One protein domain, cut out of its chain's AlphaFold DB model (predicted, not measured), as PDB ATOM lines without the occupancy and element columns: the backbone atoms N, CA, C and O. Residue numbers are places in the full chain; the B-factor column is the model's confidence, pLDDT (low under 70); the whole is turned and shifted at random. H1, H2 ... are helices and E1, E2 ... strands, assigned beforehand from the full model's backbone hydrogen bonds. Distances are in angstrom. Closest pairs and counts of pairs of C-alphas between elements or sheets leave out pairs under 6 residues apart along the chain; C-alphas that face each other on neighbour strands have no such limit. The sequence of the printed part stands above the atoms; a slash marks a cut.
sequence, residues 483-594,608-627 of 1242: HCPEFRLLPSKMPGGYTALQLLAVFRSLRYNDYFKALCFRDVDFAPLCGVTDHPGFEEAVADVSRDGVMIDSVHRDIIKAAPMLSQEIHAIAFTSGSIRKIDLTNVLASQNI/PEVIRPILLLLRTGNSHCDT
ATOM      1  N   HIS A 483      52.632  24.798 122.270       83.69
ATOM      2  CA  HIS A 483      52.365  26.241 122.211       83.69
ATOM      3  C   HIS A 483      51.186  26.681 123.097       83.69
ATOM      4  O   HIS A 483      50.958  27.878 123.267       83.69
ATOM      5  N   CYS A 484      50.432  25.738 123.672       80.81
ATOM      6  CA  CYS A 484      49.268  26.032 124.499       80.81
ATOM      7  C   CYS A 484      49.667  26.222 125.981       80.81
ATOM      8  O   CYS A 484      50.397  25.383 126.517       80.81
ATOM      9  N   PRO A 485      49.167  27.259 126.683       87.38
ATOM     10  CA  PRO A 485      48.282  28.317 126.195       87.38
ATOM     11  C   PRO A 485      49.028  29.434 125.450       87.38
ATOM     12  O   PRO A 485      50.127  29.838 125.833       87.38
ATOM     13  N   GLU A 486      48.380  29.983 124.423       90.75
ATOM     14  CA  GLU A 486      48.841  31.162 123.685       90.75
ATOM     15  C   GLU A 486      48.153  32.425 124.218       90.75
ATOM     16  O   GLU A 486      46.923  32.484 124.298       90.75
ATOM     17  N   PHE A 487      48.932  33.453 124.562       94.69
ATOM     18  CA  PHE A 487      48.409  34.796 124.815       94.69
ATOM     19  C   PHE A 487      48.181  35.501 123.478       94.69
ATOM     20  O   PHE A 487      49.099  35.565 122.660       94.69
ATOM     21  N   ARG A 488      46.994  36.076 123.263       93.75
ATOM     22  CA  ARG A 488      46.678  36.834 122.050       93.75
ATOM     23  C   ARG A 488      46.156  38.226 122.381       93.75
ATOM     24  O   ARG A 488      45.064  38.371 122.929       93.75
ATOM     25  N   LEU A 489      46.906  39.254 121.993       94.44
ATOM     26  CA  LEU A 489      46.424  40.635 121.988       94.44
ATOM     27  C   LEU A 489      45.531  40.838 120.755       94.44
ATOM     28  O   LEU A 489      45.935  40.508 119.643       94.44
ATOM     29  N   LEU A 490      44.315  41.356 120.933       90.44
ATOM     30  CA  LEU A 490      43.395  41.613 119.825       90.44
ATOM     31  C   LEU A 490      43.632  43.017 119.239       90.44
ATOM     32  O   LEU A 490      43.870  43.951 120.010       90.44
ATOM     33  N   PRO A 491      43.512  43.213 117.909       87.38
ATOM     34  CA  PRO A 491      43.513  44.542 117.296       87.38
ATOM     35  C   PRO A 491      42.492  45.474 117.963       87.38
ATOM     36  O   PRO A 491      41.322  45.115 118.118       87.38
ATOM     37  N   SER A 492      42.928  46.680 118.332       86.06
ATOM     38  CA  SER A 492      42.084  47.673 119.006       86.06
ATOM     39  C   SER A 492      40.855  48.057 118.175       86.06
ATOM     40  O   SER A 492      40.964  48.434 117.007       86.06
ATOM     41  N   LYS A 493      39.675  48.045 118.810       82.00
ATOM     42  CA  LYS A 493      38.414  48.542 118.225       82.00
ATOM     43  C   LYS A 493      38.374  50.072 118.096       82.00
ATOM     44  O   LYS A 493      37.484  50.599 117.429       82.00
ATOM     45  N   MET A 494      39.294  50.787 118.747       79.12
ATOM     46  CA  MET A 494      39.311  52.249 118.770       79.12
ATOM     47  C   MET A 494      39.933  52.824 117.484       79.12
ATOM     48  O   MET A 494      40.966  52.321 117.027       79.12
ATOM     49  N   PRO A 495      39.366  53.904 116.906       68.50
ATOM     50  CA  PRO A 495      39.890  54.550 115.701       68.50
ATOM     51  C   PRO A 495      41.196  55.307 116.005       68.50
ATOM     52  O   PRO A 495      41.208  56.523 116.194       68.50
ATOM     53  N   GLY A 496      42.297  54.560 116.079       73.44
ATOM     54  CA  GLY A 496      43.625  55.045 116.469       73.44
ATOM     55  C   GLY A 496      44.597  53.966 116.970       73.44
ATOM     56  O   GLY A 496      45.754  54.291 117.211       73.44
ATOM     57  N   GLY A 497      44.166  52.705 117.115       85.50
ATOM     58  CA  GLY A 497      45.026  51.613 117.591       85.50
ATOM     59  C   GLY A 497      45.103  51.533 119.121       85.50
ATOM     60  O   GLY A 497      44.140  51.875 119.812       85.50
ATOM     61  N   TYR A 498      46.233  51.055 119.651       91.44
ATOM     62  CA  TYR A 498      46.567  51.154 121.079       91.44
ATOM     63  C   TYR A 498      47.557  52.293 121.320       91.44
ATOM     64  O   TYR A 498      48.401  52.599 120.481       91.44
ATOM     65  N   THR A 499      47.492  52.908 122.499       91.38
ATOM     66  CA  THR A 499      48.497  53.890 122.919       91.38
ATOM     67  C   THR A 499      49.795  53.211 123.363       91.38
ATOM     68  O   THR A 499      49.797  52.070 123.829       91.38
ATOM     69  N   ALA A 500      50.908  53.948 123.303       90.25
ATOM     70  CA  ALA A 500      52.215  53.486 123.776       90.25
ATOM     71  C   ALA A 500      52.175  52.946 125.223       90.25
ATOM     72  O   ALA A 500      52.773  51.914 125.515       90.25
ATOM     73  N   LEU A 501      51.422  53.597 126.119       90.75
ATOM     74  CA  LEU A 501      51.268  53.157 127.510       90.75
ATOM     75  C   LEU A 501      50.460  51.853 127.642       90.75
ATOM     76  O   LEU A 501      50.798  51.032 128.489       90.75
ATOM     77  N   GLN A 502      49.449  51.620 126.799       92.88
ATOM     78  CA  GLN A 502      48.704  50.352 126.795       92.88
ATOM     79  C   GLN A 502      49.582  49.186 126.330       92.88
ATOM     80  O   GLN A 502      49.587  48.138 126.970       92.88
ATOM     81  N   LEU A 503      50.385  49.381 125.278       92.94
ATOM     82  CA  LEU A 503      51.353  48.376 124.826       92.94
ATOM     83  C   LEU A 503      52.404  48.081 125.915       92.94
ATOM     84  O   LEU A 503      52.668  46.918 126.217       92.94
ATOM     85  N   LEU A 504      52.924  49.114 126.591       92.38
ATOM     86  CA  LEU A 504      53.831  48.949 127.736       92.38
ATOM     87  C   LEU A 504      53.184  48.216 128.920       92.38
ATOM     88  O   LEU A 504      53.875  47.461 129.602       92.38
ATOM     89  N   ALA A 505      51.886  48.406 129.174       93.06
ATOM     90  CA  ALA A 505      51.171  47.663 130.212       93.06
ATOM     91  C   ALA A 505      51.113  46.162 129.884       93.06
ATOM     92  O   ALA A 505      51.384  45.341 130.760       93.06
ATOM     93  N   VAL A 506      50.852  45.805 128.619       94.62
ATOM     94  CA  VAL A 506      50.873  44.410 128.147       94.62
ATOM     95  C   VAL A 506      52.268  43.814 128.290       94.62
ATOM     96  O   VAL A 506      52.425  42.846 129.033       94.62
ATOM     97  N   PHE A 507      53.295  44.415 127.678       93.56
ATOM     98  CA  PHE A 507      54.655  43.867 127.721       93.56
ATOM     99  C   PHE A 507      55.171  43.701 129.160       93.56
ATOM    100  O   PHE A 507      55.660  42.631 129.522       93.56
ATOM    101  N   ARG A 508      54.977  44.702 130.033       90.81
ATOM    102  CA  ARG A 508      55.435  44.644 131.435       90.81
ATOM    103  C   ARG A 508      54.631  43.690 132.322       90.81
ATOM    104  O   ARG A 508      55.159  43.253 133.342       90.81
ATOM    105  N   SER A 509      53.399  43.348 131.941       91.00
ATOM    106  CA  SER A 509      52.595  42.316 132.617       91.00
ATOM    107  C   SER A 509      52.919  40.885 132.165       91.00
ATOM    108  O   SER A 509      52.781  39.958 132.962       91.00
ATOM    109  N   LEU A 510      53.413  40.709 130.932       91.31
ATOM    110  CA  LEU A 510      53.899  39.425 130.408       91.31
ATOM    111  C   LEU A 510      55.306  39.060 130.916       91.31
ATOM    112  O   LEU A 510      55.642  37.877 130.960       91.31
ATOM    113  N   ARG A 511      56.122  40.044 131.333       89.00
ATOM    114  CA  ARG A 511      57.445  39.796 131.939       89.00
ATOM    115  C   ARG A 511      57.351  38.777 133.088       89.00
ATOM    116  O   ARG A 511      56.560  38.954 134.017       89.00
ATOM    117  N   TYR A 512      58.208  37.754 133.048       85.94
ATOM    118  CA  TYR A 512      58.297  36.653 134.025       85.94
ATOM    119  C   TYR A 512      57.047  35.753 134.142       85.94
ATOM    120  O   TYR A 512      56.878  35.066 135.155       85.94
ATOM    121  N   ASN A 513      56.153  35.744 133.147       86.31
ATOM    122  CA  ASN A 513      54.961  34.891 133.142       86.31
ATOM    123  C   ASN A 513      55.204  33.561 132.394       86.31
ATOM    124  O   ASN A 513      55.091  33.505 131.173       86.31
ATOM    125  N   ASP A 514      55.447  32.475 133.138       84.38
ATOM    126  CA  ASP A 514      55.618  31.120 132.572       84.38
ATOM    127  C   ASP A 514      54.300  30.359 132.333       84.38
ATOM    128  O   ASP A 514      54.295  29.131 132.198       84.38
ATOM    129  N   TYR A 515      53.147  31.028 132.357       85.69
ATOM    130  CA  TYR A 515      51.877  30.361 132.069       85.69
ATOM    131  C   TYR A 515      51.751  30.089 130.571       85.69
ATOM    132  O   TYR A 515      51.468  28.962 130.162       85.69
ATOM    133  N   PHE A 516      52.028  31.109 129.762       89.19
ATOM    134  CA  PHE A 516      51.926  31.056 128.309       89.19
ATOM    135  C   PHE A 516      53.145  30.386 127.671       89.19
ATOM    136  O   PHE A 516      54.271  30.509 128.155       89.19
ATOM    137  N   LYS A 517      52.910  29.667 126.569       90.50
ATOM    138  CA  LYS A 517      53.962  29.058 125.733       90.50
ATOM    139  C   LYS A 517      54.074  29.713 124.358       90.50
ATOM    140  O   LYS A 517      55.063  29.513 123.653       90.50
ATOM    141  N   ALA A 518      53.099  30.541 123.998       93.12
ATOM    142  CA  ALA A 518      53.114  31.333 122.781       93.12
ATOM    143  C   ALA A 518      52.577  32.749 123.021       93.12
ATOM    144  O   ALA A 518      51.695  32.951 123.860       93.12
ATOM    145  N   LEU A 519      53.101  33.717 122.269       95.31
ATOM    146  CA  LEU A 519      52.665  35.113 122.270       95.31
ATOM    147  C   LEU A 519      52.241  35.512 120.851       95.31
ATOM    148  O   LEU A 519      53.015  35.344 119.911       95.31
ATOM    149  N   CYS A 520      51.040  36.066 120.693       94.81
ATOM    150  CA  CYS A 520      50.502  36.525 119.416       94.81
ATOM    151  C   CYS A 520      50.054  37.993 119.505       94.81
ATOM    152  O   CYS A 520      49.181  38.356 120.297       94.81
ATOM    153  N   PHE A 521      50.650  38.826 118.653       94.75
ATOM    154  CA  PHE A 521      50.381  40.260 118.504       94.75
ATOM    155  C   PHE A 521      49.927  40.615 117.076       94.75
ATOM    156  O   PHE A 521      50.034  41.761 116.648       94.75
ATOM    157  N   ARG A 522      49.443  39.618 116.323       89.50
ATOM    158  CA  ARG A 522      49.060  39.736 114.912       89.50
ATOM    159  C   ARG A 522      48.108  40.909 114.661       89.50
ATOM    160  O   ARG A 522      47.097  41.051 115.344       89.50
ATOM    161  N   ASP A 523      48.424  41.702 113.639       89.38
ATOM    162  CA  ASP A 523      47.662  42.888 113.219       89.38
ATOM    163  C   ASP A 523      47.548  44.002 114.296       89.38
ATOM    164  O   ASP A 523      46.660  44.856 114.220       89.38
ATOM    165  N   VAL A 524      48.449  44.038 115.294       90.75
ATOM    166  CA  VAL A 524      48.526  45.111 116.305       90.75
ATOM    167  C   VAL A 524      49.661  46.093 115.995       90.75
ATOM    168  O   VAL A 524      50.828  45.727 116.010       90.75
ATOM    169  N   ASP A 525      49.329  47.367 115.774       89.00
ATOM    170  CA  ASP A 525      50.304  48.409 115.414       89.00
ATOM    171  C   ASP A 525      51.237  48.800 116.582       89.00
ATOM    172  O   ASP A 525      50.793  49.336 117.602       89.00
ATOM    173  N   PHE A 526      52.544  48.565 116.417       91.12
ATOM    174  CA  PHE A 526      53.606  48.924 117.372       91.12
ATOM    175  C   PHE A 526      54.298  50.269 117.060       91.12
ATOM    176  O   PHE A 526      55.160  50.718 117.827       91.12
ATOM    177  N   ALA A 527      53.910  50.976 115.990       85.19
ATOM    178  CA  ALA A 527      54.444  52.300 115.648       85.19
ATOM    179  C   ALA A 527      54.404  53.347 116.791       85.19
ATOM    180  O   ALA A 527      55.323  54.171 116.841       85.19
ATOM    181  N   PRO A 528      53.439  53.335 117.744       87.44
ATOM    182  CA  PRO A 528      53.436  54.257 118.886       87.44
ATOM    183  C   PRO A 528      54.652  54.160 119.824       87.44
ATOM    184  O   PRO A 528      54.920  55.124 120.539       87.44
ATOM    185  N   LEU A 529      55.379  53.033 119.837       87.00
ATOM    186  CA  LEU A 529      56.586  52.837 120.658       87.00
ATOM    187  C   LEU A 529      57.903  52.917 119.872       87.00
ATOM    188  O   LEU A 529      58.955  53.096 120.485       87.00
ATOM    189  N   CYS A 530      57.855  52.824 118.539       87.38
ATOM    190  CA  CYS A 530      59.047  52.856 117.691       87.38
ATOM    191  C   CYS A 530      59.820  54.173 117.874       87.38
ATOM    192  O   CYS A 530      59.270  55.254 117.645       87.38
ATOM    193  N   GLY A 531      61.097  54.108 118.233       81.69
ATOM    194  CA  GLY A 531      61.995  55.251 118.410       81.69
ATOM    195  C   GLY A 531      61.808  56.017 119.721       81.69
ATOM    196  O   GLY A 531      62.280  57.150 119.831       81.69
ATOM    197  N   VAL A 532      61.102  55.447 120.702       84.88
ATOM    198  CA  VAL A 532      60.960  56.025 122.047       84.88
ATOM    199  C   VAL A 532      62.131  55.574 122.923       84.88
ATOM    200  O   VAL A 532      62.349  54.379 123.103       84.88
ATOM    201  N   THR A 533      62.871  56.518 123.501       84.00
ATOM    202  CA  THR A 533      63.958  56.263 124.461       84.00
ATOM    203  C   THR A 533      63.622  56.871 125.821       84.00
ATOM    204  O   THR A 533      63.020  57.942 125.898       84.00
ATOM    205  N   ASP A 534      63.987  56.185 126.908       79.38
ATOM    206  CA  ASP A 534      63.783  56.697 128.270       79.38
ATOM    207  C   ASP A 534      64.973  57.562 128.743       79.38
ATOM    208  O   ASP A 534      66.023  57.632 128.103       79.38
ATOM    209  N   HIS A 535      64.819  58.234 129.884       71.94
ATOM    210  CA  HIS A 535      65.853  59.083 130.470       71.94
ATOM    211  C   HIS A 535      67.112  58.277 130.848       71.94
ATOM    212  O   HIS A 535      66.985  57.294 131.588       71.94
ATOM    213  N   PRO A 536      68.322  58.720 130.442       62.09
ATOM    214  CA  PRO A 536      69.570  58.031 130.759       62.09
ATOM    215  C   PRO A 536      69.831  57.981 132.272       62.09
ATOM    216  O   PRO A 536      69.487  58.909 133.006       62.09
ATOM    217  N   GLY A 537      70.460  56.895 132.730       57.94
ATOM    218  CA  GLY A 537      70.744  56.638 134.149       57.94
ATOM    219  C   GLY A 537      69.666  55.846 134.906       57.94
ATOM    220  O   GLY A 537      69.817  55.630 136.103       57.94
ATOM    221  N   PHE A 538      68.606  55.388 134.230       61.00
ATOM    222  CA  PHE A 538      67.606  54.449 134.767       61.00
ATOM    223  C   PHE A 538      67.639  53.127 133.987       61.00
ATOM    224  O   PHE A 538      66.670  52.703 133.366       61.00
ATOM    225  N   GLU A 539      68.804  52.481 134.017       54.25
ATOM    226  CA  GLU A 539      69.088  51.211 133.327       54.25
ATOM    227  C   GLU A 539      68.328  50.010 133.939       54.25
ATOM    228  O   GLU A 539      68.176  48.976 133.299       54.25
ATOM    229  N   GLU A 540      67.768  50.210 135.137       53.62
ATOM    230  CA  GLU A 540      66.920  49.333 135.974       53.62
ATOM    231  C   GLU A 540      65.623  48.835 135.276       53.62
ATOM    232  O   GLU A 540      64.855  48.065 135.848       53.62
ATOM    233  N   ALA A 541      65.351  49.277 134.039       59.25
ATOM    234  CA  ALA A 541      64.237  48.818 133.200       59.25
ATOM    235  C   ALA A 541      64.602  47.660 132.243       59.25
ATOM    236  O   ALA A 541      63.697  46.963 131.756       59.25
ATOM    237  N   VAL A 542      65.896  47.452 131.970       73.88
ATOM    238  CA  VAL A 542      66.405  46.360 131.127       73.88
ATOM    239  C   VAL A 542      66.247  45.032 131.867       73.88
ATOM    240  O   VAL A 542      66.590  44.925 133.038       73.88
ATOM    241  N   ALA A 543      65.712  44.018 131.188       81.69
ATOM    242  CA  ALA A 543      65.629  42.666 131.731       81.69
ATOM    243  C   ALA A 543      66.907  41.884 131.390       81.69
ATOM    244  O   ALA A 543      67.006  41.291 130.317       81.69
ATOM    245  N   ASP A 544      67.894  41.920 132.284       82.12
ATOM    246  CA  ASP A 544      69.168  41.204 132.139       82.12
ATOM    247  C   ASP A 544      69.225  39.864 132.894       82.12
ATOM    248  O   ASP A 544      70.074  39.035 132.567       82.12
ATOM    249  N   VAL A 545      68.274  39.603 133.803       84.38
ATOM    250  CA  VAL A 545      68.067  38.309 134.483       84.38
ATOM    251  C   VAL A 545      66.733  37.669 134.065       84.38
ATOM    252  O   VAL A 545      65.701  38.341 134.043       84.38
ATOM    253  N   SER A 546      66.729  36.370 133.749       84.06
ATOM    254  CA  SER A 546      65.512  35.590 133.478       84.06
ATOM    255  C   SER A 546      64.810  35.155 134.772       84.06
ATOM    256  O   SER A 546      65.365  35.260 135.871       84.06
ATOM    257  N   ARG A 547      63.584  34.619 134.676       79.19
ATOM    258  CA  ARG A 547      62.873  34.083 135.849       79.19
ATOM    259  C   ARG A 547      63.642  32.965 136.562       79.19
ATOM    260  O   ARG A 547      63.631  32.919 137.792       79.19
ATOM    261  N   ASP A 548      64.347  32.138 135.796       75.19
ATOM    262  CA  ASP A 548      65.147  31.008 136.279       75.19
ATOM    263  C   ASP A 548      66.550  31.419 136.775       75.19
ATOM    264  O   ASP A 548      67.304  30.588 137.276       75.19
ATOM    265  N   GLY A 549      66.905  32.707 136.677       76.69
ATOM    266  CA  GLY A 549      68.181  33.247 137.158       76.69
ATOM    267  C   GLY A 549      69.331  33.206 136.146       76.69
ATOM    268  O   GLY A 549      70.469  33.487 136.522       76.69
ATOM    269  N   VAL A 550      69.059  32.888 134.876       82.44
ATOM    270  CA  VAL A 550      70.035  33.047 133.783       82.44
ATOM    271  C   VAL A 550      70.291  34.540 133.578       82.44
ATOM    272  O   VAL A 550      69.343  35.323 133.594       82.44
ATOM    273  N   MET A 551      71.547  34.948 133.383       85.94
ATOM    274  CA  MET A 551      71.901  36.336 133.068       85.94
ATOM    275  C   MET A 551      72.503  36.443 131.670       85.94
ATOM    276  O   MET A 551      73.352  35.631 131.306       85.94
ATOM    277  N   ILE A 552      72.101  37.468 130.915       87.75
ATOM    278  CA  ILE A 552      72.730  37.797 129.626       87.75
ATOM    279  C   ILE A 552      74.168  38.301 129.827       87.75
ATOM    280  O   ILE A 552      74.510  38.841 130.884       87.75
ATOM    281  N   ASP A 553      75.019  38.159 128.807       86.81
ATOM    282  CA  ASP A 553      76.391  38.671 128.888       86.81
ATOM    283  C   ASP A 553      76.459  40.213 128.870       86.81
ATOM    284  O   ASP A 553      75.486  40.922 128.586       86.81
ATOM    285  N   SER A 554      77.635  40.757 129.197       86.00
ATOM    286  CA  SER A 554      77.840  42.205 129.283       86.00
ATOM    287  C   SER A 554      77.672  42.933 127.949       86.00
ATOM    288  O   SER A 554      77.185  44.059 127.953       86.00
ATOM    289  N   VAL A 555      78.039  42.320 126.821       86.69
ATOM    290  CA  VAL A 555      77.916  42.925 125.485       86.69
ATOM    291  C   VAL A 555      76.445  42.999 125.085       86.69
ATOM    292  O   VAL A 555      75.973  44.052 124.665       86.69
ATOM    293  N   HIS A 556      75.701  41.915 125.303       86.44
ATOM    294  CA  HIS A 556      74.262  41.823 125.071       86.44
ATOM    295  C   HIS A 556      73.496  42.852 125.899       86.44
ATOM    296  O   HIS A 556      72.699  43.625 125.365       86.44
ATOM    297  N   ARG A 557      73.796  42.930 127.197       86.31
ATOM    298  CA  ARG A 557      73.210  43.930 128.091       86.31
ATOM    299  C   ARG A 557      73.505  45.356 127.626       86.31
ATOM    300  O   ARG A 557      72.609  46.195 127.646       86.31
ATOM    301  N   ASP A 558      74.735  45.643 127.211       86.69
ATOM    302  CA  ASP A 558      75.135  46.998 126.835       86.69
ATOM    303  C   ASP A 558      74.568  47.404 125.448       86.69
ATOM    304  O   ASP A 558      74.237  48.574 125.251       86.69
ATOM    305  N   ILE A 559      74.312  46.443 124.542       86.31
ATOM    306  CA  ILE A 559      73.496  46.637 123.324       86.31
ATOM    307  C   ILE A 559      72.047  46.993 123.689       86.31
ATOM    308  O   ILE A 559      71.528  48.007 123.221       86.31
ATOM    309  N   ILE A 560      71.390  46.203 124.547       87.00
ATOM    310  CA  ILE A 560      69.982  46.426 124.924       87.00
ATOM    311  C   ILE A 560      69.805  47.739 125.709       87.00
ATOM    312  O   ILE A 560      68.821  48.445 125.499       87.00
ATOM    313  N   LYS A 561      70.781  48.146 126.535       84.50
ATOM    314  CA  LYS A 561      70.798  49.468 127.195       84.50
ATOM    315  C   LYS A 561      70.826  50.643 126.213       84.50
ATOM    316  O   LYS A 561      70.261  51.692 126.515       84.50
ATOM    317  N   ALA A 562      71.486  50.487 125.065       85.06
ATOM    318  CA  ALA A 562      71.524  51.501 124.010       85.06
ATOM    319  C   ALA A 562      70.285  51.467 123.092       85.06
ATOM    320  O   ALA A 562      70.043  52.425 122.356       85.06
ATOM    321  N   ALA A 563      69.509  50.380 123.120       86.38
ATOM    322  CA  ALA A 563      68.370  50.175 122.236       86.38
ATOM    323  C   ALA A 563      67.109  50.959 122.675       86.38
ATOM    324  O   ALA A 563      66.931  51.228 123.867       86.38
ATOM    325  N   PRO A 564      66.196  51.300 121.741       88.69
ATOM    326  CA  PRO A 564      64.905  51.917 122.054       88.69
ATOM    327  C   PRO A 564      63.997  51.057 122.943       88.69
ATOM    328  O   PRO A 564      64.138  49.838 123.033       88.69
ATOM    329  N   MET A 565      63.002  51.691 123.565       88.06
ATOM    330  CA  MET A 565      62.104  51.061 124.536       88.06
ATOM    331  C   MET A 565      61.313  49.886 123.946       88.06
ATOM    332  O   MET A 565      61.132  48.893 124.641       88.06
ATOM    333  N   LEU A 566      60.886  49.945 122.677       90.81
ATOM    334  CA  LEU A 566      60.215  48.807 122.034       90.81
ATOM    335  C   LEU A 566      61.134  47.576 121.990       90.81
ATOM    336  O   LEU A 566      60.742  46.505 122.442       90.81
ATOM    337  N   SER A 567      62.378  47.760 121.545       90.81
ATOM    338  CA  SER A 567      63.406  46.712 121.510       90.81
ATOM    339  C   SER A 567      63.689  46.121 122.902       90.81
ATOM    340  O   SER A 567      63.708  44.900 123.062       90.81
ATOM    341  N   GLN A 568      63.795  46.964 123.938       91.31
ATOM    342  CA  GLN A 568      63.976  46.516 125.329       91.31
ATOM    343  C   GLN A 568      62.791  45.692 125.865       91.31
ATOM    344  O   GLN A 568      62.992  44.748 126.631       91.31
ATOM    345  N   GLU A 569      61.556  46.035 125.497       92.25
ATOM    346  CA  GLU A 569      60.358  45.317 125.952       92.25
ATOM    347  C   GLU A 569      60.133  44.012 125.171       92.25
ATOM    348  O   GLU A 569      59.738  43.017 125.779       92.25
ATOM    349  N   ILE A 570      60.456  43.969 123.869       93.56
ATOM    350  CA  ILE A 570      60.448  42.725 123.075       93.56
ATOM    351  C   ILE A 570      61.522  41.748 123.576       93.56
ATOM    352  O   ILE A 570      61.221  40.574 123.795       93.56
ATOM    353  N   HIS A 571      62.740  42.234 123.854       93.00
ATOM    354  CA  HIS A 571      63.771  41.466 124.568       93.00
ATOM    355  C   HIS A 571      63.218  40.900 125.881       93.00
ATOM    356  O   HIS A 571      63.301  39.699 126.132       93.00
ATOM    357  N   ALA A 572      62.594  41.748 126.704       91.69
ATOM    358  CA  ALA A 572      62.097  41.334 128.008       91.69
ATOM    359  C   ALA A 572      61.027  40.232 127.921       91.69
ATOM    360  O   ALA A 572      61.113  39.267 128.679       91.69
ATOM    361  N   ILE A 573      60.046  40.305 127.014       93.00
ATOM    362  CA  ILE A 573      59.030  39.238 126.895       93.00
ATOM    363  C   ILE A 573      59.583  37.935 126.289       93.00
ATOM    364  O   ILE A 573      59.078  36.867 126.625       93.00
ATOM    365  N   ALA A 574      60.629  37.998 125.455       91.94
ATOM    366  CA  ALA A 574      61.259  36.823 124.838       91.94
ATOM    367  C   ALA A 574      62.327  36.133 125.719       91.94
ATOM    368  O   ALA A 574      62.656  34.970 125.474       91.94
ATOM    369  N   PHE A 575      62.861  36.838 126.725       92.06
ATOM    370  CA  PHE A 575      63.911  36.356 127.637       92.06
ATOM    371  C   PHE A 575      63.424  36.060 129.066       92.06
ATOM    372  O   PHE A 575      63.893  35.121 129.703       92.06
ATOM    373  N   THR A 576      62.499  36.858 129.616       87.75
ATOM    374  CA  THR A 576      62.181  36.763 131.057       87.75
ATOM    375  C   THR A 576      61.410  35.510 131.459       87.75
ATOM    376  O   THR A 576      61.429  35.169 132.639       87.75
ATOM    377  N   SER A 577      60.755  34.822 130.518       84.44
ATOM    378  CA  SER A 577      60.121  33.522 130.749       84.44
ATOM    379  C   SER A 577      60.813  32.426 129.943       84.44
ATOM    380  O   SER A 577      60.841  32.475 128.713       84.44
ATOM    381  N   GLY A 578      61.273  31.378 130.630       82.25
ATOM    382  CA  GLY A 578      61.832  30.181 130.000       82.25
ATOM    383  C   GLY A 578      60.803  29.322 129.248       82.25
ATOM    384  O   GLY A 578      61.173  28.318 128.630       82.25
ATOM    385  N   SER A 579      59.507  29.667 129.268       86.19
ATOM    386  CA  SER A 579      58.462  28.829 128.665       86.19
ATOM    387  C   SER A 579      57.922  29.275 127.311       86.19
ATOM    388  O   SER A 579      57.130  28.532 126.736       86.19
ATOM    389  N   ILE A 580      58.351  30.417 126.769       91.88
ATOM    390  CA  ILE A 580      57.966  30.820 125.408       91.88
ATOM    391  C   ILE A 580      58.626  29.886 124.379       91.88
ATOM    392  O   ILE A 580      59.794  29.520 124.511       91.88
ATOM    393  N   ARG A 581      57.845  29.464 123.381       92.75
ATOM    394  CA  ARG A 581      58.240  28.628 122.231       92.75
ATOM    395  C   ARG A 581      57.853  29.274 120.897       92.75
ATOM    396  O   ARG A 581      58.601  29.180 119.933       92.75
ATOM    397  N   LYS A 582      56.719  29.983 120.854       94.44
ATOM    398  CA  LYS A 582      56.199  30.653 119.651       94.44
ATOM    399  C   LYS A 582      56.002  32.150 119.862       94.44
ATOM    400  O   LYS A 582      55.371  32.560 120.837       94.44
ATOM    401  N   ILE A 583      56.490  32.956 118.924       95.69
ATOM    402  CA  ILE A 583      56.237  34.399 118.865       95.69
ATOM    403  C   ILE A 583      55.667  34.747 117.483       95.69
ATOM    404  O   ILE A 583      56.314  34.532 116.458       95.69
ATOM    405  N   ASP A 584      54.450  35.294 117.464       94.56
ATOM    406  CA  ASP A 584      53.774  35.818 116.276       94.56
ATOM    407  C   ASP A 584      53.644  37.345 116.352       94.56
ATOM    408  O   ASP A 584      52.890  37.898 117.157       94.56
ATOM    409  N   LEU A 585      54.397  38.008 115.477       94.62
ATOM    410  CA  LEU A 585      54.497  39.453 115.290       94.62
ATOM    411  C   LEU A 585      54.018  39.858 113.882       94.62
ATOM    412  O   LEU A 585      54.396  40.910 113.368       94.62
ATOM    413  N   THR A 586      53.195  39.032 113.230       92.44
ATOM    414  CA  THR A 586      52.710  39.271 111.862       92.44
ATOM    415  C   THR A 586      52.035  40.646 111.732       92.44
ATOM    416  O   THR A 586      51.118  40.982 112.483       92.44
ATOM    417  N   ASN A 587      52.471  41.432 110.741       88.81
ATOM    418  CA  ASN A 587      51.992  42.780 110.404       88.81
ATOM    419  C   ASN A 587      52.145  43.889 111.492       88.81
ATOM    420  O   ASN A 587      51.599  44.975 111.283       88.81
ATOM    421  N   VAL A 588      52.876  43.714 112.609       89.75
ATOM    422  CA  VAL A 588      52.915  44.731 113.703       89.75
ATOM    423  C   VAL A 588      53.496  46.108 113.329       89.75
ATOM    424  O   VAL A 588      53.236  47.095 114.015       89.75
ATOM    425  N   LEU A 589      54.252  46.214 112.232       85.00
ATOM    426  CA  LEU A 589      54.755  47.476 111.664       85.00
ATOM    427  C   LEU A 589      54.099  47.843 110.317       85.00
ATOM    428  O   LEU A 589      54.529  48.799 109.666       85.00
ATOM    429  N   ALA A 590      53.049  47.134 109.883       71.94
ATOM    430  CA  ALA A 590      52.473  47.272 108.538       71.94
ATOM    431  C   ALA A 590      51.953  48.689 108.210       71.94
ATOM    432  O   ALA A 590      51.980  49.099 107.046       71.94
ATOM    433  N   SER A 591      51.565  49.480 109.217       58.81
ATOM    434  CA  SER A 591      51.225  50.905 109.067       58.81
ATOM    435  C   SER A 591      52.346  51.733 108.419       58.81
ATOM    436  O   SER A 591      52.066  52.711 107.722       58.81
ATOM    437  N   GLN A 592      53.614  51.345 108.597       56.22
ATOM    438  CA  GLN A 592      54.760  52.045 108.006       56.22
ATOM    439  C   GLN A 592      54.908  51.755 106.501       56.22
ATOM    440  O   GLN A 592      55.276  52.655 105.741       56.22
ATOM    441  N   ASN A 593      54.527  50.554 106.042       48.16
ATOM    442  CA  ASN A 593      54.610  50.150 104.631       48.16
ATOM    443  C   ASN A 593      53.758  51.060 103.724       48.16
ATOM    444  O   ASN A 593      54.185  51.444 102.634       48.16
ATOM    445  N   ILE A 594      52.578  51.482 104.200       44.41
ATOM    446  CA  ILE A 594      51.622  52.318 103.447       44.41
ATOM    447  C   ILE A 594      52.214  53.698 103.084       44.41
ATOM    448  O   ILE A 594      51.868  54.285 102.058       44.41
ATOM    449  N   PRO A 608      63.430  49.533 112.157       71.56
ATOM    450  CA  PRO A 608      62.640  48.525 112.853       71.56
ATOM    451  C   PRO A 608      63.355  48.094 114.144       71.56
ATOM    452  O   PRO A 608      64.577  47.991 114.217       71.56
ATOM    453  N   GLU A 609      62.568  47.874 115.196       82.06
ATOM    454  CA  GLU A 609      63.060  47.635 116.564       82.06
ATOM    455  C   GLU A 609      62.611  46.270 117.115       82.06
ATOM    456  O   GLU A 609      62.775  45.991 118.301       82.06
ATOM    457  N   VAL A 610      61.997  45.434 116.268       88.25
ATOM    458  CA  VAL A 610      61.128  44.324 116.695       88.25
ATOM    459  C   VAL A 610      61.799  42.952 116.603       88.25
ATOM    460  O   VAL A 610      61.765  42.210 117.577       88.25
ATOM    461  N   ILE A 611      62.405  42.584 115.468       91.06
ATOM    462  CA  ILE A 611      62.952  41.224 115.294       91.06
ATOM    463  C   ILE A 611      64.338  41.074 115.933       91.06
ATOM    464  O   ILE A 611      64.627  40.062 116.573       91.06
ATOM    465  N   ARG A 612      65.179  42.108 115.814       90.56
ATOM    466  CA  ARG A 612      66.594  42.085 116.208       90.56
ATOM    467  C   ARG A 612      66.876  41.575 117.633       90.56
ATOM    468  O   ARG A 612      67.823  40.805 117.785       90.56
ATOM    469  N   PRO A 613      66.092  41.925 118.673       91.56
ATOM    470  CA  PRO A 613      66.343  41.430 120.027       91.56
ATOM    471  C   PRO A 613      66.080  39.927 120.170       91.56
ATOM    472  O   PRO A 613      66.770  39.254 120.929       91.56
ATOM    473  N   ILE A 614      65.122  39.389 119.409       93.69
ATOM    474  CA  ILE A 614      64.817  37.954 119.388       93.69
ATOM    475  C   ILE A 614      65.966  37.200 118.712       93.69
ATOM    476  O   ILE A 614      66.453  36.221 119.268       93.69
ATOM    477  N   LEU A 615      66.464  37.697 117.573       93.69
ATOM    478  CA  LEU A 615      67.632  37.122 116.887       93.69
ATOM    479  C   LEU A 615      68.865  37.104 117.799       93.69
ATOM    480  O   LEU A 615      69.551  36.094 117.895       93.69
ATOM    481  N   LEU A 616      69.106  38.187 118.538       91.75
ATOM    482  CA  LEU A 616      70.229  38.297 119.468       91.75
ATOM    483  C   LEU A 616      70.131  37.296 120.647       91.75
ATOM    484  O   LEU A 616      71.137  36.721 121.068       91.75
ATOM    485  N   LEU A 617      68.919  37.037 121.151       92.31
ATOM    486  CA  LEU A 617      68.658  36.008 122.167       92.31
ATOM    487  C   LEU A 617      68.815  34.582 121.619       92.31
ATOM    488  O   LEU A 617      69.387  33.728 122.297       92.31
ATOM    489  N   LEU A 618      68.344  34.331 120.394       92.88
ATOM    490  CA  LEU A 618      68.503  33.055 119.690       92.88
ATOM    491  C   LEU A 618      69.984  32.751 119.424       92.88
ATOM    492  O   LEU A 618      70.456  31.666 119.754       92.88
ATOM    493  N   ARG A 619      70.741  33.748 118.950       92.00
ATOM    494  CA  ARG A 619      72.190  33.685 118.693       92.00
ATOM    495  C   ARG A 619      73.014  33.247 119.908       92.00
ATOM    496  O   ARG A 619      74.093  32.687 119.748       92.00
ATOM    497  N   THR A 620      72.523  33.513 121.120       88.94
ATOM    498  CA  THR A 620      73.187  33.137 122.378       88.94
ATOM    499  C   THR A 620      72.535  31.969 123.116       88.94
ATOM    500  O   THR A 620      72.980  31.632 124.211       88.94
ATOM    501  N   GLY A 621      71.491  31.344 122.559       87.62
ATOM    502  CA  GLY A 621      70.745  30.277 123.238       87.62
ATOM    503  C   GLY A 621      69.995  30.741 124.497       87.62
ATOM    504  O   GLY A 621      69.602  29.914 125.315       87.62
ATOM    505  N   ASN A 622      69.793  32.054 124.665       87.50
ATOM    506  CA  ASN A 622      69.119  32.658 125.821       87.50
ATOM    507  C   ASN A 622      67.584  32.673 125.697       87.50
ATOM    508  O   ASN A 622      66.900  33.107 126.619       87.50
ATOM    509  N   SER A 623      67.023  32.214 124.576       87.94
ATOM    510  CA  SER A 623      65.583  31.992 124.422       87.94
ATOM    511  C   SER A 623      65.317  30.608 123.840       87.94
ATOM    512  O   SER A 623      66.096  30.091 123.046       87.94
ATOM    513  N   HIS A 624      64.185  30.023 124.228       87.88
ATOM    514  CA  HIS A 624      63.724  28.714 123.766       87.88
ATOM    515  C   HIS A 624      62.698  28.815 122.620       87.88
ATOM    516  O   HIS A 624      61.958  27.865 122.372       87.88
ATOM    517  N   CYS A 625      62.606  29.971 121.958       91.94
ATOM    518  CA  CYS A 625      61.683  30.196 120.849       91.94
ATOM    519  C   CYS A 625      62.104  29.382 119.613       91.94
ATOM    520  O   CYS A 625      63.188  29.600 119.084       91.94
ATOM    521  N   ASP A 626      61.249  28.477 119.134       92.62
ATOM    522  CA  ASP A 626      61.474  27.677 117.923       92.62
ATOM    523  C   ASP A 626      60.475  27.973 116.789       92.62
ATOM    524  O   ASP A 626      60.744  27.620 115.640       92.62
ATOM    525  N   THR A 627      59.387  28.703 117.062       94.44
ATOM    526  CA  THR A 627      58.528  29.316 116.032       94.44
ATOM    527  C   THR A 627      58.663  30.840 116.042       94.44
ATOM    528  O   THR A 627      58.308  31.484 117.035       94.44
TER     529      THR A 627
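AT A GLANCE: This is residues 483 to 594 and 608 to 627 of the 1242 residues of an uncharacterized protein of Colletotrichum spinosum (UniProt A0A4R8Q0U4). Helix H3 lies in the middle of a rounded body with H1 and H5 on either side of it in a row, the three running the same way, and H2 folds back against H3 as a helical hairpin. A small sheet of three short parallel strands, E1, E2, E3 in that order, sits at the edge of this core, while the long stretch 521 to 553, with no named element, loops round the outside. The printed part has 132 residues with five named helices and three named strands, in the order E1 H1 E2 H2 H3 E3 H4 H5. The class is mostly helix, though under half of the residues are in named elements. The whole is compact, with a radius of gyration of the C-alphas of 14.2 A and spans of 41 by 38 by 24 A.

HOW THE PARTS SIT: E1, residues 486 to 489, is the parallel neighbour of E2, residues 518 to 520, with N 487 and O 518 2.9 A apart. E2 is the inner strand and is also parallel to E3, residues 582 to 584, with N 584 and O 519 2.8 A apart. H1, residues 500 to 510, touches H3, residues 565 to 575, at a shallow tilt of 16 degrees, closest at the C-alphas of Phe 507 and Glu 569, 6.1 A. E1, H1 and E2 form a strand-helix-strand unit, two parallel neighbour strands with a helix between, and its crossover is right-handed. H2, residues 554 to 562, touches H3 as a hairpin at a tilt of 37 degrees, only just steep, closest at the C-alphas of Ile 560 and Gln 568, 6.0 A. E2, H2, H3 and E3 form a second such unit, also right-handed. H3, the hub, only grazes the sheet, with residues 573 to 574. H4, residues 590 to 593, touches no helix. H5, residues 612 to 619, touches H3 at a shallow tilt of 29 degrees, closest at the C-alphas of His 571 and Pro 613, 5.2 A. H1, H2, H3 and H5 have every O i to N i+4 pair within hydrogen-bond range; H4 is too short for such a pair.

IN THESE COORDINATES: E1 begins at C-alpha 486 (48.841, 31.162, 123.685) and is 9.9 A long. H1 is 15.6 A, E2 6.7 A, H2 12.4 A, H3 15.1 A, E3 6.6 A and H4 5.3 A. H5, 10.4 A, ends at C-alpha 619 (72.190, 33.685, 118.693).

THE WHOLE: The C-alphas farthest apart, Pro 495 and Ser 554, are 42.2 A apart. Residues 595 to 607 are not printed, and C-alphas 594 and 608 are 15.0 A apart. The link E2 to H2 is long. The pLDDT is under 70 at residues 495, 536 to 541 and 591 to 594.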